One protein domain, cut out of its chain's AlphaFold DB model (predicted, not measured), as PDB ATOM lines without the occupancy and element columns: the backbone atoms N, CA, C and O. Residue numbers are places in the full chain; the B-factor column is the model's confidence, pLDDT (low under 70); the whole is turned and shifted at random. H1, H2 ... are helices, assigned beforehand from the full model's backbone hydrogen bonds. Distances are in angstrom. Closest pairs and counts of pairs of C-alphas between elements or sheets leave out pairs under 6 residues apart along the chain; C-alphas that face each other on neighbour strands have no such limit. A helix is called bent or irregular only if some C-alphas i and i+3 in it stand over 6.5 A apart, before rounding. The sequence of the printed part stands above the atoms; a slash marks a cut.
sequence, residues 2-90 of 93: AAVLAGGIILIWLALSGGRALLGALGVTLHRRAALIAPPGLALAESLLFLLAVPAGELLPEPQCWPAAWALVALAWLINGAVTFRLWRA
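This is residues 2 to 90 of the 93 residues of an uncharacterized protein of Alcanivorax sp. ZXX171 (UniProt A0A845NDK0). Three long helices make an up-and-down bundle: H2 and H3 lie side by side as a long, close helical hairpin, and H1 packs slantwise on that pair. H1 touches H2 with residues 8 to 16 alone, and residues 21 to 27, of which 21 to 25 belong to H1, stand free and stick out. The printed part has 89 residues with three named helices, in the order H1, H2, H3, and no named strand; the class is all helix. The whole is only just compact, close to loose, with a radius of gyration of the C-alphas of 14.4 A, and its elongated outline spans 44 by 25 by 18 A.

The longest helix, H3, residues 62 to 89, touches H2, residues 32 to 56, with 39 pairs of C-alphas within 8 A. The closest are those of Pro 39 and Asn 80, 4.8 A apart. These two helices form a hairpin, running opposite ways at a shallow tilt of 6 degrees. H1, residues 2 to 25, touches H3, and H3 touches H1 with residues 68 to 80 alone; the closest C-alphas of the two, those of Ile 12 and Ala 76, are 6.3 A apart. H1 and H3 run the same way at a shallow tilt of 32 degrees, only just short of steep. H1 and H2 also form a hairpin, touching through residues 8 to 16 of H1 and 39 to 50 of H2. Their closest C-alphas, of Ile 12 and Glu 46, are 7.2 A apart. They run opposite ways at a shallow tilt of 32 degrees, only just short of steep. Every O i to N i+4 pair is within hydrogen-bond range in H1, against 17 of 21 in H2 and 22 of 24 in H3.

H3 is 41.2 A long from first to last C-alpha, beginning at C-alpha 62 (125.873, 95.270, 142.400) and ending at C-alpha 89 (148.185, 96.567, 107.768). It is only just irregular, with C-alphas 63 and 66 at 7.0 A. H2 is 37.1 A long and also only just irregular, with C-alphas 36 and 39 at 6.7 A. H1 is 33.4 A long and begins at C-alpha 2 (135.826, 105.376, 137.284).

The two C-alphas farthest apart, those of Gly 27 and Pro 63, are 45.9 A apart. The printed part has no cut. The link from H1 to H2 has 6 residues and is short; that from H2 to H3 has 5 and is tight. The mean pLDDT of the printed part is 92.0, and no printed residue is under 70.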
ATOM      1  N   ALA A   2     134.658 104.817 137.983       90.00
ATOM      2  CA  ALA A   2     135.826 105.376 137.284       90.00
ATOM      3  C   ALA A   2     137.160 104.688 137.642       90.00
ATOM      4  O   ALA A   2     137.931 104.361 136.750       90.00
ATOM      5  N   ALA A   3     137.393 104.390 138.926       91.69
ATOM      6  CA  ALA A   3     138.603 103.698 139.380       91.69
ATOM      7  C   ALA A   3     138.761 102.284 138.786       91.69
ATOM      8  O   ALA A   3     139.857 101.913 138.384       91.69
ATOM      9  N   VAL A   4     137.670 101.517 138.673       92.00
ATOM     10  CA  VAL A   4     137.685 100.164 138.086       92.00
ATOM     11  C   VAL A   4     137.985 100.229 136.592       92.00
ATOM     12  O   VAL A   4     138.800  99.458 136.096       92.00
ATOM     13  N   LEU A   5     137.395 101.197 135.885       93.81
ATOM     14  CA  LEU A   5     137.683 101.419 134.469       93.81
ATOM     15  C   LEU A   5     139.135 101.854 134.248       93.81
ATOM     16  O   LEU A   5     139.810 101.303 133.386       93.81
ATOM     17  N   ALA A   6     139.635 102.794 135.052       94.50
ATOM     18  CA  ALA A   6     141.023 103.241 134.984       94.50
ATOM     19  C   ALA A   6     141.995 102.086 135.264       94.50
ATOM     20  O   ALA A   6     142.917 101.863 134.482       94.50
ATOM     21  N   GLY A   7     141.750 101.307 136.322       94.00
ATOM     22  CA  GLY A   7     142.542 100.123 136.650       94.00
ATOM     23  C   GLY A   7     142.532  99.082 135.530       94.00
ATOM     24  O   GLY A   7     143.588  98.594 135.138       94.00
ATOM     25  N   GLY A   8     141.364  98.796 134.950       93.88
ATOM     26  CA  GLY A   8     141.254  97.870 133.825       93.88
ATOM     27  C   GLY A   8     141.969  98.367 132.564       93.88
ATOM     28  O   GLY A   8     142.678  97.594 131.929       93.88
ATOM     29  N   ILE A   9     141.880  99.661 132.237       94.19
ATOM     30  CA  ILE A   9     142.635 100.257 131.120       94.19
ATOM     31  C   ILE A   9     144.144 100.137 131.358       94.19
ATOM     32  O   ILE A   9     144.875  99.780 130.433       94.19
ATOM     33  N   ILE A  10     144.614 100.395 132.582       94.88
ATOM     34  CA  ILE A  10     146.028 100.233 132.952       94.88
ATOM     35  C   ILE A  10     146.466  98.781 132.754       94.88
ATOM     36  O   ILE A  10     147.514  98.551 132.155       94.88
ATOM     37  N   LEU A  11     145.663  97.809 133.199       93.12
ATOM     38  CA  LEU A  11     145.952  96.388 133.000       93.12
ATOM     39  C   LEU A  11     146.056  96.032 131.513       93.12
ATOM     40  O   LEU A  11     147.038  95.400 131.128       93.12
ATOM     41  N   ILE A  12     145.119  96.505 130.681       93.62
ATOM     42  CA  ILE A  12     145.138  96.259 129.229       93.62
ATOM     43  C   ILE A  12     146.424  96.806 128.593       93.62
ATOM     44  O   ILE A  12     147.125  96.131 127.834       93.62
ATOM     45  N   TRP A  13     146.780  98.043 128.935       93.12
ATOM     46  CA  TRP A  13     147.997  98.679 128.435       93.12
ATOM     47  C   TRP A  13     149.268  97.978 128.906       93.12
ATOM     48  O   TRP A  13     150.214  97.825 128.121       93.12
ATOM     49  N   LEU A  14     149.297  97.564 130.172       93.25
ATOM     50  CA  LEU A  14     150.432  96.884 130.779       93.25
ATOM     51  C   LEU A  14     150.635  95.498 130.168       93.25
ATOM     52  O   LEU A  14     151.771  95.148 129.862       93.25
ATOM     53  N   ALA A  15     149.568  94.738 129.930       91.75
ATOM     54  CA  ALA A  15     149.649  93.434 129.282       91.75
ATOM     55  C   ALA A  15     150.217  93.552 127.857       91.75
ATOM     56  O   ALA A  15     151.168  92.849 127.500       91.75
ATOM     57  N   LEU A  16     149.713  94.508 127.070       89.06
ATOM     58  CA  LEU A  16     150.197  94.779 125.713       89.06
ATOM     59  C   LEU A  16     151.657  95.248 125.682       89.06
ATOM     60  O   LEU A  16     152.479  94.708 124.937       89.06
ATOM     61  N   SER A  17     151.990  96.269 126.468       90.44
ATOM     62  CA  SER A  17     153.320  96.891 126.450       90.44
ATOM     63  C   SER A  17     154.356  96.006 127.136       90.44
ATOM     64  O   SER A  17     155.438  95.782 126.595       90.44
ATOM     65  N   GLY A  18     154.000  95.456 128.295       89.50
ATOM     66  CA  GLY A  18     154.835  94.566 129.093       89.50
ATOM     67  C   GLY A  18     155.110  93.245 128.385       89.50
ATOM     68  O   GLY A  18     156.266  92.838 128.314       89.50
ATOM     69  N   GLY A  19     154.100  92.622 127.765       87.19
ATOM     70  CA  GLY A  19     154.296  91.403 126.975       87.19
ATOM     71  C   GLY A  19     155.271  91.620 125.815       87.19
ATOM     72  O   GLY A  19     156.196  90.834 125.615       87.19
ATOM     73  N   ARG A  20     155.133  92.736 125.090       87.31
ATOM     74  CA  ARG A  20     156.071  93.105 124.017       87.31
ATOM     75  C   ARG A  20     157.480  93.381 124.539       87.31
ATOM     76  O   ARG A  20     158.442  92.919 123.931       87.31
ATOM     77  N   ALA A  21     157.599  94.126 125.636       90.19
ATOM     78  CA  ALA A  21     158.885  94.446 126.247       90.19
ATOM     79  C   ALA A  21     159.608  93.184 126.732       90.19
ATOM     80  O   ALA A  21     160.798  93.030 126.472       90.19
ATOM     81  N   LEU A  22     158.885  92.254 127.363       89.81
ATOM     82  CA  LEU A  22     159.428  90.986 127.839       89.81
ATOM     83  C   LEU A  22     159.939  90.120 126.685       89.81
ATOM     84  O   LEU A  22     161.058  89.622 126.743       89.81
ATOM     85  N   LEU A  23     159.154  89.978 125.615       88.50
ATOM     86  CA  LEU A  23     159.594  89.242 124.427       88.50
ATOM     87  C   LEU A  23     160.853  89.865 123.811       88.50
ATOM     88  O   LEU A  23     161.778  89.141 123.455       88.50
ATOM     89  N   GLY A  24     160.914  91.200 123.755       86.88
ATOM     90  CA  GLY A  24     162.109  91.925 123.325       86.88
ATOM     91  C   GLY A  24     163.320  91.667 124.226       86.88
ATOM     92  O   GLY A  24     164.400  91.377 123.719       86.88
ATOM     93  N   ALA A  25     163.139  91.710 125.548       89.69
ATOM     94  CA  ALA A  25     164.200  91.458 126.523       89.69
ATOM     95  C   ALA A  25     164.738  90.019 126.458       89.69
ATOM     96  O   ALA A  25     165.929  89.797 126.654       89.69
ATOM     97  N   LEU A  26     163.876  89.050 126.139       90.56
ATOM     98  CA  LEU A  26     164.249  87.644 125.965       90.56
ATOM     99  C   LEU A  26     164.827  87.335 124.572       90.56
ATOM    100  O   LEU A  26     165.152  86.183 124.291       90.56
ATOM    101  N   GLY A  27     164.927  88.327 123.681       86.56
ATOM    102  CA  GLY A  27     165.368  88.125 122.297       86.56
ATOM    103  C   GLY A  27     164.403  87.270 121.466       86.56
ATOM    104  O   GLY A  27     164.789  86.732 120.427       86.56
ATOM    105  N   VAL A  28     163.150  87.121 121.907       85.88
ATOM    106  CA  VAL A  28     162.147  86.285 121.247       85.88
ATOM    107  C   VAL A  28     161.458  87.083 120.151       85.88
ATOM    108  O   VAL A  28     160.713  88.033 120.403       85.88
ATOM    109  N   THR A  29     161.650  86.648 118.911       83.19
ATOM    110  CA  THR A  29     160.939  87.188 117.755       83.19
ATOM    111  C   THR A  29     159.696  86.346 117.473       83.19
ATOM    112  O   THR A  29     159.746  85.148 117.194       83.19
ATOM    113  N   LEU A  30     158.524  86.975 117.569       81.44
ATOM    114  CA  LEU A  30     157.271  86.328 117.193       81.44
ATOM    115  C   LEU A  30     157.173  86.240 115.670       81.44
ATOM    116  O   LEU A  30     157.294  87.239 114.961       81.44
ATOM    117  N   HIS A  31     156.839  85.052 115.172       87.00
ATOM    118  CA  HIS A  31     156.417  84.886 113.785       87.00
ATOM    119  C   HIS A  31     155.160  85.725 113.515       87.00
ATOM    120  O   HIS A  31     154.310  85.869 114.394       87.00
ATOM    121  N   ARG A  32     154.979  86.227 112.285       82.75
ATOM    122  CA  ARG A  32     153.865  87.133 111.927       82.75
ATOM    123  C   ARG A  32     152.492  86.620 112.373       82.75
ATOM    124  O   ARG A  32     151.689  87.390 112.885       82.75
ATOM    125  N   ARG A  33     152.229  85.317 112.214       86.88
ATOM    126  CA  ARG A  33     150.981  84.693 112.684       86.88
ATOM    127  C   ARG A  33     150.833  84.811 114.200       86.88
ATOM    128  O   ARG A  33     149.790  85.254 114.658       86.88
ATOM    129  N   ALA A  34     151.889  84.492 114.944       88.62
ATOM    130  CA  ALA A  34     151.927  84.603 116.398       88.62
ATOM    131  C   ALA A  34     151.734  86.061 116.862       88.62
ATOM    132  O   ALA A  34     150.961  86.325 117.777       88.62
ATOM    133  N   ALA A  35     152.349  87.023 116.168       88.50
ATOM    134  CA  ALA A  35     152.172  88.448 116.446       88.50
ATOM    135  C   ALA A  35     150.739  88.948 116.177       88.50
ATOM    136  O   ALA A  35     150.272  89.845 116.874       88.50
ATOM    137  N   LEU A  36     150.034  88.376 115.196       90.62
ATOM    138  CA  LEU A  36     148.645  88.733 114.886       90.62
ATOM    139  C   LEU A  36     147.636  88.135 115.873       90.62
ATOM    140  O   LEU A  36     146.643  88.793 116.181       90.62
ATOM    141  N   ILE A  37     147.885  86.914 116.364       93.00
ATOM    142  CA  ILE A  37     147.000  86.236 117.329       93.00
ATOM    143  C   ILE A  37     147.253  86.656 118.780       93.00
ATOM    144  O   ILE A  37     146.374  86.471 119.618       93.00
ATOM    145  N   ALA A  38     148.426  87.212 119.097       92.88
ATOM    146  CA  ALA A  38     148.760  87.573 120.470       92.88
ATOM    147  C   ALA A  38     147.793  88.620 121.064       92.88
ATOM    148  O   ALA A  38     147.268  88.351 122.142       92.88
ATOM    149  N   PRO A  39     147.462  89.746 120.393       93.94
ATOM    150  CA  PRO A  39     146.497  90.697 120.947       93.94
ATOM    151  C   PRO A  39     145.084  90.120 121.174       93.94
ATOM    152  O   PRO A  39     144.557  90.307 122.263       93.94
ATOM    153  N   PRO A  40     144.431  89.381 120.249       94.88
ATOM    154  CA  PRO A  40     143.121  88.795 120.538       94.88
ATOM    155  C   PRO A  40     143.200  87.700 121.609       94.88
ATOM    156  O   PRO A  40     142.256  87.539 122.377       94.88
ATOM    157  N   GLY A  41     144.328  86.987 121.714       94.69
ATOM    158  CA  GLY A  41     144.592  86.092 122.843       94.69
ATOM    159  C   GLY A  41     144.635  86.836 124.182       94.69
ATOM    160  O   GLY A  41     144.023  86.384 125.149       94.69
ATOM    161  N   LEU A  42     145.287  88.004 124.228       94.56
ATOM    162  CA  LEU A  42     145.277  88.887 125.399       94.56
ATOM    163  C   LEU A  42     143.866  89.394 125.704       94.56
ATOM    164  O   LEU A  42     143.431  89.270 126.842       94.56
ATOM    165  N   ALA A  43     143.116  89.845 124.694       96.94
ATOM    166  CA  ALA A  43     141.738  90.307 124.871       96.94
ATOM    167  C   ALA A  43     140.839  89.235 125.500       96.94
ATOM    168  O   ALA A  43     140.016  89.542 126.364       96.94
ATOM    169  N   LEU A  44     140.997  87.972 125.089       97.38
ATOM    170  CA  LEU A  44     140.288  86.838 125.680       97.38
ATOM    171  C   LEU A  44     140.676  86.630 127.146       97.38
ATOM    172  O   LEU A  44     139.793  86.524 127.996       97.38
ATOM    173  N   ALA A  45     141.975  86.599 127.451       96.25
ATOM    174  CA  ALA A  45     142.459  86.430 128.820       96.25
ATOM    175  C   ALA A  45     141.981  87.568 129.738       96.25
ATOM    176  O   ALA A  45     141.456  87.315 130.819       96.25
ATOM    177  N   GLU A  46     142.089  88.815 129.280       96.50
ATOM    178  CA  GLU A  46     141.604  90.008 129.977       96.50
ATOM    179  C   GLU A  46     140.092  89.954 130.191       96.50
ATOM    180  O   GLU A  46     139.621  90.220 131.292       96.50
ATOM    181  N   SER A  47     139.329  89.537 129.177       97.44
ATOM    182  CA  SER A  47     137.877  89.380 129.293       97.44
ATOM    183  C   SER A  47     137.507  88.377 130.382       97.44
ATOM    184  O   SER A  47     136.635  88.662 131.199       97.44
ATOM    185  N   LEU A  48     138.187  87.226 130.432       96.62
ATOM    186  CA  LEU A  48     137.976  86.231 131.487       96.62
ATOM    187  C   LEU A  48     138.317  86.807 132.863       96.62
ATOM    188  O   LEU A  48     137.527  86.667 133.793       96.62
ATOM    189  N   LEU A  49     139.448  87.503 132.984       95.00
ATOM    190  CA  LEU A  49     139.849  88.144 134.235       95.00
ATOM    191  C   LEU A  49     138.823  89.185 134.690       95.00
ATOM    192  O   LEU A  49     138.443  89.186 135.856       95.00
ATOM    193  N   PHE A  50     138.325  90.037 133.794       95.81
ATOM    194  CA  PHE A  50     137.337  91.056 134.146       95.81
ATOM    195  C   PHE A  50     135.981  90.454 134.505       95.81
ATOM    196  O   PHE A  50     135.381  90.874 135.493       95.81
ATOM    197  N   LEU A  51     135.512  89.454 133.758       95.81
ATOM    198  CA  LEU A  51     134.240  88.787 134.042       95.81
ATOM    199  C   LEU A  51     134.269  88.008 135.361       95.81
ATOM    200  O   LEU A  51     133.238  87.914 136.019       95.81
ATOM    201  N   LEU A  52     135.426  87.477 135.766       94.31
ATOM    202  CA  LEU A  52     135.574  86.770 137.040       94.31
ATOM    203  C   LEU A  52     135.831  87.725 138.214       94.31
ATOM    204  O   LEU A  52     135.270  87.538 139.290       94.31
ATOM    205  N   ALA A  53     136.671  88.746 138.026       92.69
ATOM    206  CA  ALA A  53     137.142  89.591 139.121       92.69
ATOM    207  C   ALA A  53     136.223  90.781 139.421       92.69
ATOM    208  O   ALA A  53     136.067  91.146 140.584       92.69
ATOM    209  N   VAL A  54     135.616  91.407 138.404       91.88
ATOM    210  CA  VAL A  54     134.806  92.623 138.612       91.88
ATOM    211  C   VAL A  54     133.532  92.331 139.412       91.88
ATOM    212  O   VAL A  54     133.271  93.085 140.347       91.88
ATOM    213  N   PRO A  55     132.757  91.261 139.133       88.81
ATOM    214  CA  PRO A  55     131.582  90.930 139.941       88.81
ATOM    215  C   PRO A  55     131.919  90.475 141.367       88.81
ATOM    216  O   PRO A  55     131.094  90.638 142.257       88.81
ATOM    217  N   ALA A  56     133.111  89.914 141.581       88.62
ATOM    218  CA  ALA A  56     133.572  89.451 142.891       88.62
ATOM    219  C   ALA A  56     134.192  90.566 143.756       88.62
ATOM    220  O   ALA A  56     134.477  90.344 144.930       88.62
ATOM    221  N   GLY A  57     134.455  91.744 143.184       84.38
ATOM    222  CA  GLY A  57     135.106  92.850 143.878       84.38
ATOM    223  C   GLY A  57     134.122  93.778 144.589       84.38
ATOM    224  O   GLY A  57     133.103  94.163 144.030       84.38
ATOM    225  N   GLU A  58     134.484  94.250 145.783       86.88
ATOM    226  CA  GLU A  58     133.650  95.171 146.582       86.88
ATOM    227  C   GLU A  58     133.740  96.651 146.146       86.88
ATOM    228  O   GLU A  58     133.132  97.538 146.738       86.88
ATOM    229  N   LEU A  59     134.506  96.950 145.091       86.50
ATOM    230  CA  LEU A  59     134.760  98.315 144.602       86.50
ATOM    231  C   LEU A  59     133.552  98.970 143.908       86.50
ATOM    232  O   LEU A  59     133.579 100.169 143.603       86.50
ATOM    233  N   LEU A  60     132.526  98.186 143.581       88.88
ATOM    234  CA  LEU A  60     131.337  98.612 142.854       88.88
ATOM    235  C   LEU A  60     130.086  98.054 143.544       88.88
ATOM    236  O   LEU A  60     130.091  96.901 143.961       88.88
ATOM    237  N   PRO A  61     128.995  98.832 143.630       87.81
ATOM    238  CA  PRO A  61     127.704  98.281 144.020       87.81
ATOM    239  C   PRO A  61     127.171  97.357 142.911       87.81
ATOM    240  O   PRO A  61     127.364  97.641 141.724       87.81
ATOM    241  N   GLU A  62     126.446  96.298 143.294       84.12
ATOM    242  CA  GLU A  62     125.873  95.270 142.400       84.12
ATOM    243  C   GLU A  62     125.335  95.787 141.050       84.12
ATOM    244  O   GLU A  62     125.742  95.257 140.011       84.12
ATOM    245  N   PRO A  63     124.481  96.835 140.998       88.69
ATOM    246  CA  PRO A  63     123.928  97.312 139.730       88.69
ATOM    247  C   PRO A  63     124.972  97.864 138.746       88.69
ATOM    248  O   PRO A  63     124.679  97.970 137.556       88.69
ATOM    249  N   GLN A  64     126.176  98.235 139.197       90.56
ATOM    250  CA  GLN A  64     127.249  98.741 138.333       90.56
ATOM    251  C   GLN A  64     128.361  97.722 138.042       90.56
ATOM    252  O   GLN A  64     129.155  97.966 137.130       90.56
ATOM    253  N   CYS A  65     128.414  96.580 138.739       91.88
ATOM    254  CA  CYS A  65     129.452  95.564 138.529       91.88
ATOM    255  C   CYS A  65     129.440  95.006 137.101       91.88
ATOM    256  O   CYS A  65     130.448  95.061 136.395       91.88
ATOM    257  N   TRP A  66     128.284  94.531 136.637       93.31
ATOM    258  CA  TRP A  66     128.144  93.956 135.299       93.31
ATOM    259  C   TRP A  66     128.347  94.970 134.165       93.31
ATOM    260  O   TRP A  66     129.105  94.663 133.244       93.31
ATOM    261  N   PRO A  67     127.768  96.188 134.215       94.81
ATOM    262  CA  PRO A  67     128.081  97.230 133.240       94.81
ATOM    263  C   PRO A  67     129.578  97.547 133.147       94.81
ATOM    264  O   PRO A  67     130.108  97.675 132.043       94.81
ATOM    265  N   ALA A  68     130.279  97.635 134.284       95.31
ATOM    266  CA  ALA A  68     131.715  97.892 134.299       95.31
ATOM    267  C   ALA A  68     132.519  96.721 133.711       95.31
ATOM    268  O   ALA A  68     133.427  96.954 132.912       95.31
ATOM    269  N   ALA A  69     132.163  95.478 134.052       95.50
ATOM    270  CA  ALA A  69     132.797  94.284 133.497       95.50
ATOM    271  C   ALA A  69     132.656  94.243 131.969       95.50
ATOM    272  O   ALA A  69     133.650  94.101 131.258       95.50
ATOM    273  N   TRP A  70     131.446  94.464 131.450       96.38
ATOM    274  CA  TRP A  70     131.200  94.496 130.007       96.38
ATOM    275  C   TRP A  70     131.903  95.655 129.304       96.38
ATOM    276  O   TRP A  70     132.430  95.467 128.208       96.38
ATOM    277  N   ALA A  71     131.970  96.832 129.931       96.75
ATOM    278  CA  ALA A  71     132.718  97.962 129.386       96.75
ATOM    279  C   ALA A  71     134.217  97.643 129.264       96.75
ATOM    280  O   ALA A  71     134.832  97.953 128.244       96.75
ATOM    281  N   LEU A  72     134.798  96.982 130.270       97.19
ATOM    282  CA  LEU A  72     136.193  96.544 130.239       97.19
ATOM    283  C   LEU A  72     136.444  95.453 129.197       97.19
ATOM    284  O   LEU A  72     137.430  95.537 128.471       97.19
ATOM    285  N   VAL A  73     135.537  94.483 129.065       97.81
ATOM    286  CA  VAL A  73     135.579  93.469 127.998       97.81
ATOM    287  C   VAL A  73     135.561  94.148 126.626       97.81
ATOM    288  O   VAL A  73     136.432  93.896 125.796       97.81
ATOM    289  N   ALA A  74     134.618  95.063 126.392       97.94
ATOM    290  CA  ALA A  74     134.527  95.802 125.137       97.94
ATOM    291  C   ALA A  74     135.806  96.608 124.846       97.94
ATOM    292  O   ALA A  74     136.306  96.580 123.721       97.94
ATOM    293  N   LEU A  75     136.372  97.278 125.855       97.56
ATOM    294  CA  LEU A  75     137.634  98.011 125.731       97.56
ATOM    295  C   LEU A  75     138.817  97.090 125.419       97.56
ATOM    296  O   LEU A  75     139.614  97.424 124.541       97.56
ATOM    297  N   ALA A  76     138.919  95.936 126.082       97.31
ATOM    298  CA  ALA A  76     139.965  94.952 125.820       97.31
ATOM    299  C   ALA A  76     139.930  94.512 124.354       97.31
ATOM    300  O   ALA A  76     140.942  94.586 123.657       97.31
ATOM    301  N   TRP A  77     138.752  94.154 123.839       97.94
ATOM    302  CA  TRP A  77     138.587  93.784 122.433       97.94
ATOM    303  C   TRP A  77     138.860  94.937 121.469       97.94
ATOM    304  O   TRP A  77     139.531  94.732 120.457       97.94
ATOM    305  N   LEU A  78     138.391  96.147 121.776       97.56
ATOM    306  CA  LEU A  78     138.616  97.328 120.944       97.56
ATOM    307  C   LEU A  78     140.115  97.632 120.804       97.56
ATOM    308  O   LEU A  78     140.615  97.792 119.690       97.56
ATOM    309  N   ILE A  79     140.834  97.700 121.927       95.50
ATOM    310  CA  ILE A  79     142.251  98.078 121.960       95.50
ATOM    311  C   ILE A  79     143.099  96.988 121.304       95.50
ATOM    312  O   ILE A  79     143.861  97.272 120.376       95.50
ATOM    313  N   ASN A  80     142.943  95.734 121.728       95.62
ATOM    314  CA  ASN A  80     143.702  94.621 121.164       95.62
ATOM    315  C   ASN A  80     143.360  94.387 119.685       95.62
ATOM    316  O   ASN A  80     144.256  94.170 118.870       95.62
ATOM    317  N   GLY A  81     142.084  94.504 119.307       94.81
ATOM    318  CA  GLY A  81     141.637  94.426 117.917       94.81
ATOM    319  C   GLY A  81     142.249  95.529 117.054       94.81
ATOM    320  O   GLY A  81     142.750  95.247 115.963       94.81
ATOM    321  N   ALA A  82     142.308  96.766 117.558       95.19
ATOM    322  CA  ALA A  82     142.989  97.866 116.881       95.19
ATOM    323  C   ALA A  82     144.493  97.590 116.705       95.19
ATOM    324  O   ALA A  82     145.042  97.852 115.632       95.19
ATOM    325  N   VAL A  83     145.163  97.019 117.712       93.62
ATOM    326  CA  VAL A  83     146.575  96.612 117.612       93.62
ATOM    327  C   VAL A  83     146.757  95.530 116.547       93.62
ATOM    328  O   VAL A  83     147.595  95.697 115.659       93.62
ATOM    329  N   THR A  84     145.951  94.466 116.564       93.12
ATOM    330  CA  THR A  84     145.995  93.414 115.535       93.12
ATOM    331  C   THR A  84     145.749  93.971 114.145       93.12
ATOM    332  O   THR A  84     146.480  93.640 113.212       93.12
ATOM    333  N   PHE A  85     144.777  94.864 113.992       93.56
ATOM    334  CA  PHE A  85     144.488  95.498 112.713       93.56
ATOM    335  C   PHE A  85     145.662  96.342 112.200       93.56
ATOM    336  O   PHE A  85     146.009  96.278 111.017       93.56
ATOM    337  N   ARG A  86     146.325  97.095 113.088       92.88
ATOM    338  CA  ARG A  86     147.546  97.840 112.747       92.88
ATOM    339  C   ARG A  86     148.683  96.911 112.329       92.88
ATOM    340  O   ARG A  86     149.353  97.202 111.343       92.88
ATOM    341  N   LEU A  87     148.882  95.798 113.037       90.19
ATOM    342  CA  LEU A  87     149.890  94.789 112.690       90.19
ATOM    343  C   LEU A  87     149.583  94.107 111.353       90.19
ATOM    344  O   LEU A  87     150.492  93.821 110.579       90.19
ATOM    345  N   TRP A  88     148.306  93.873 111.057       90.00
ATOM    346  CA  TRP A  88     147.876  93.289 109.792       90.00
ATOM    347  C   TRP A  88     148.156  94.218 108.605       90.00
ATOM    348  O   TRP A  88     148.653  93.749 107.579       90.00
ATOM    349  N   ARG A  89     147.904  95.526 108.771       92.50
ATOM    350  CA  ARG A  89     148.185  96.567 107.768       92.50
ATOM    351  C   ARG A  89     149.669  96.907 107.603       92.50
ATOM    352  O   ARG A  89     150.019  97.536 106.608       92.50
ATOM    353  N   ALA A  90     150.527  96.553 108.558       85.56
ATOM    354  CA  ALA A  90     151.948  96.862 108.467       85.56
ATOM    355  C   ALA A  90     152.591  96.111 107.275       85.56
ATOM    356  O   ALA A  90     152.424  94.890 107.168       85.56
TER     357      ALA A  90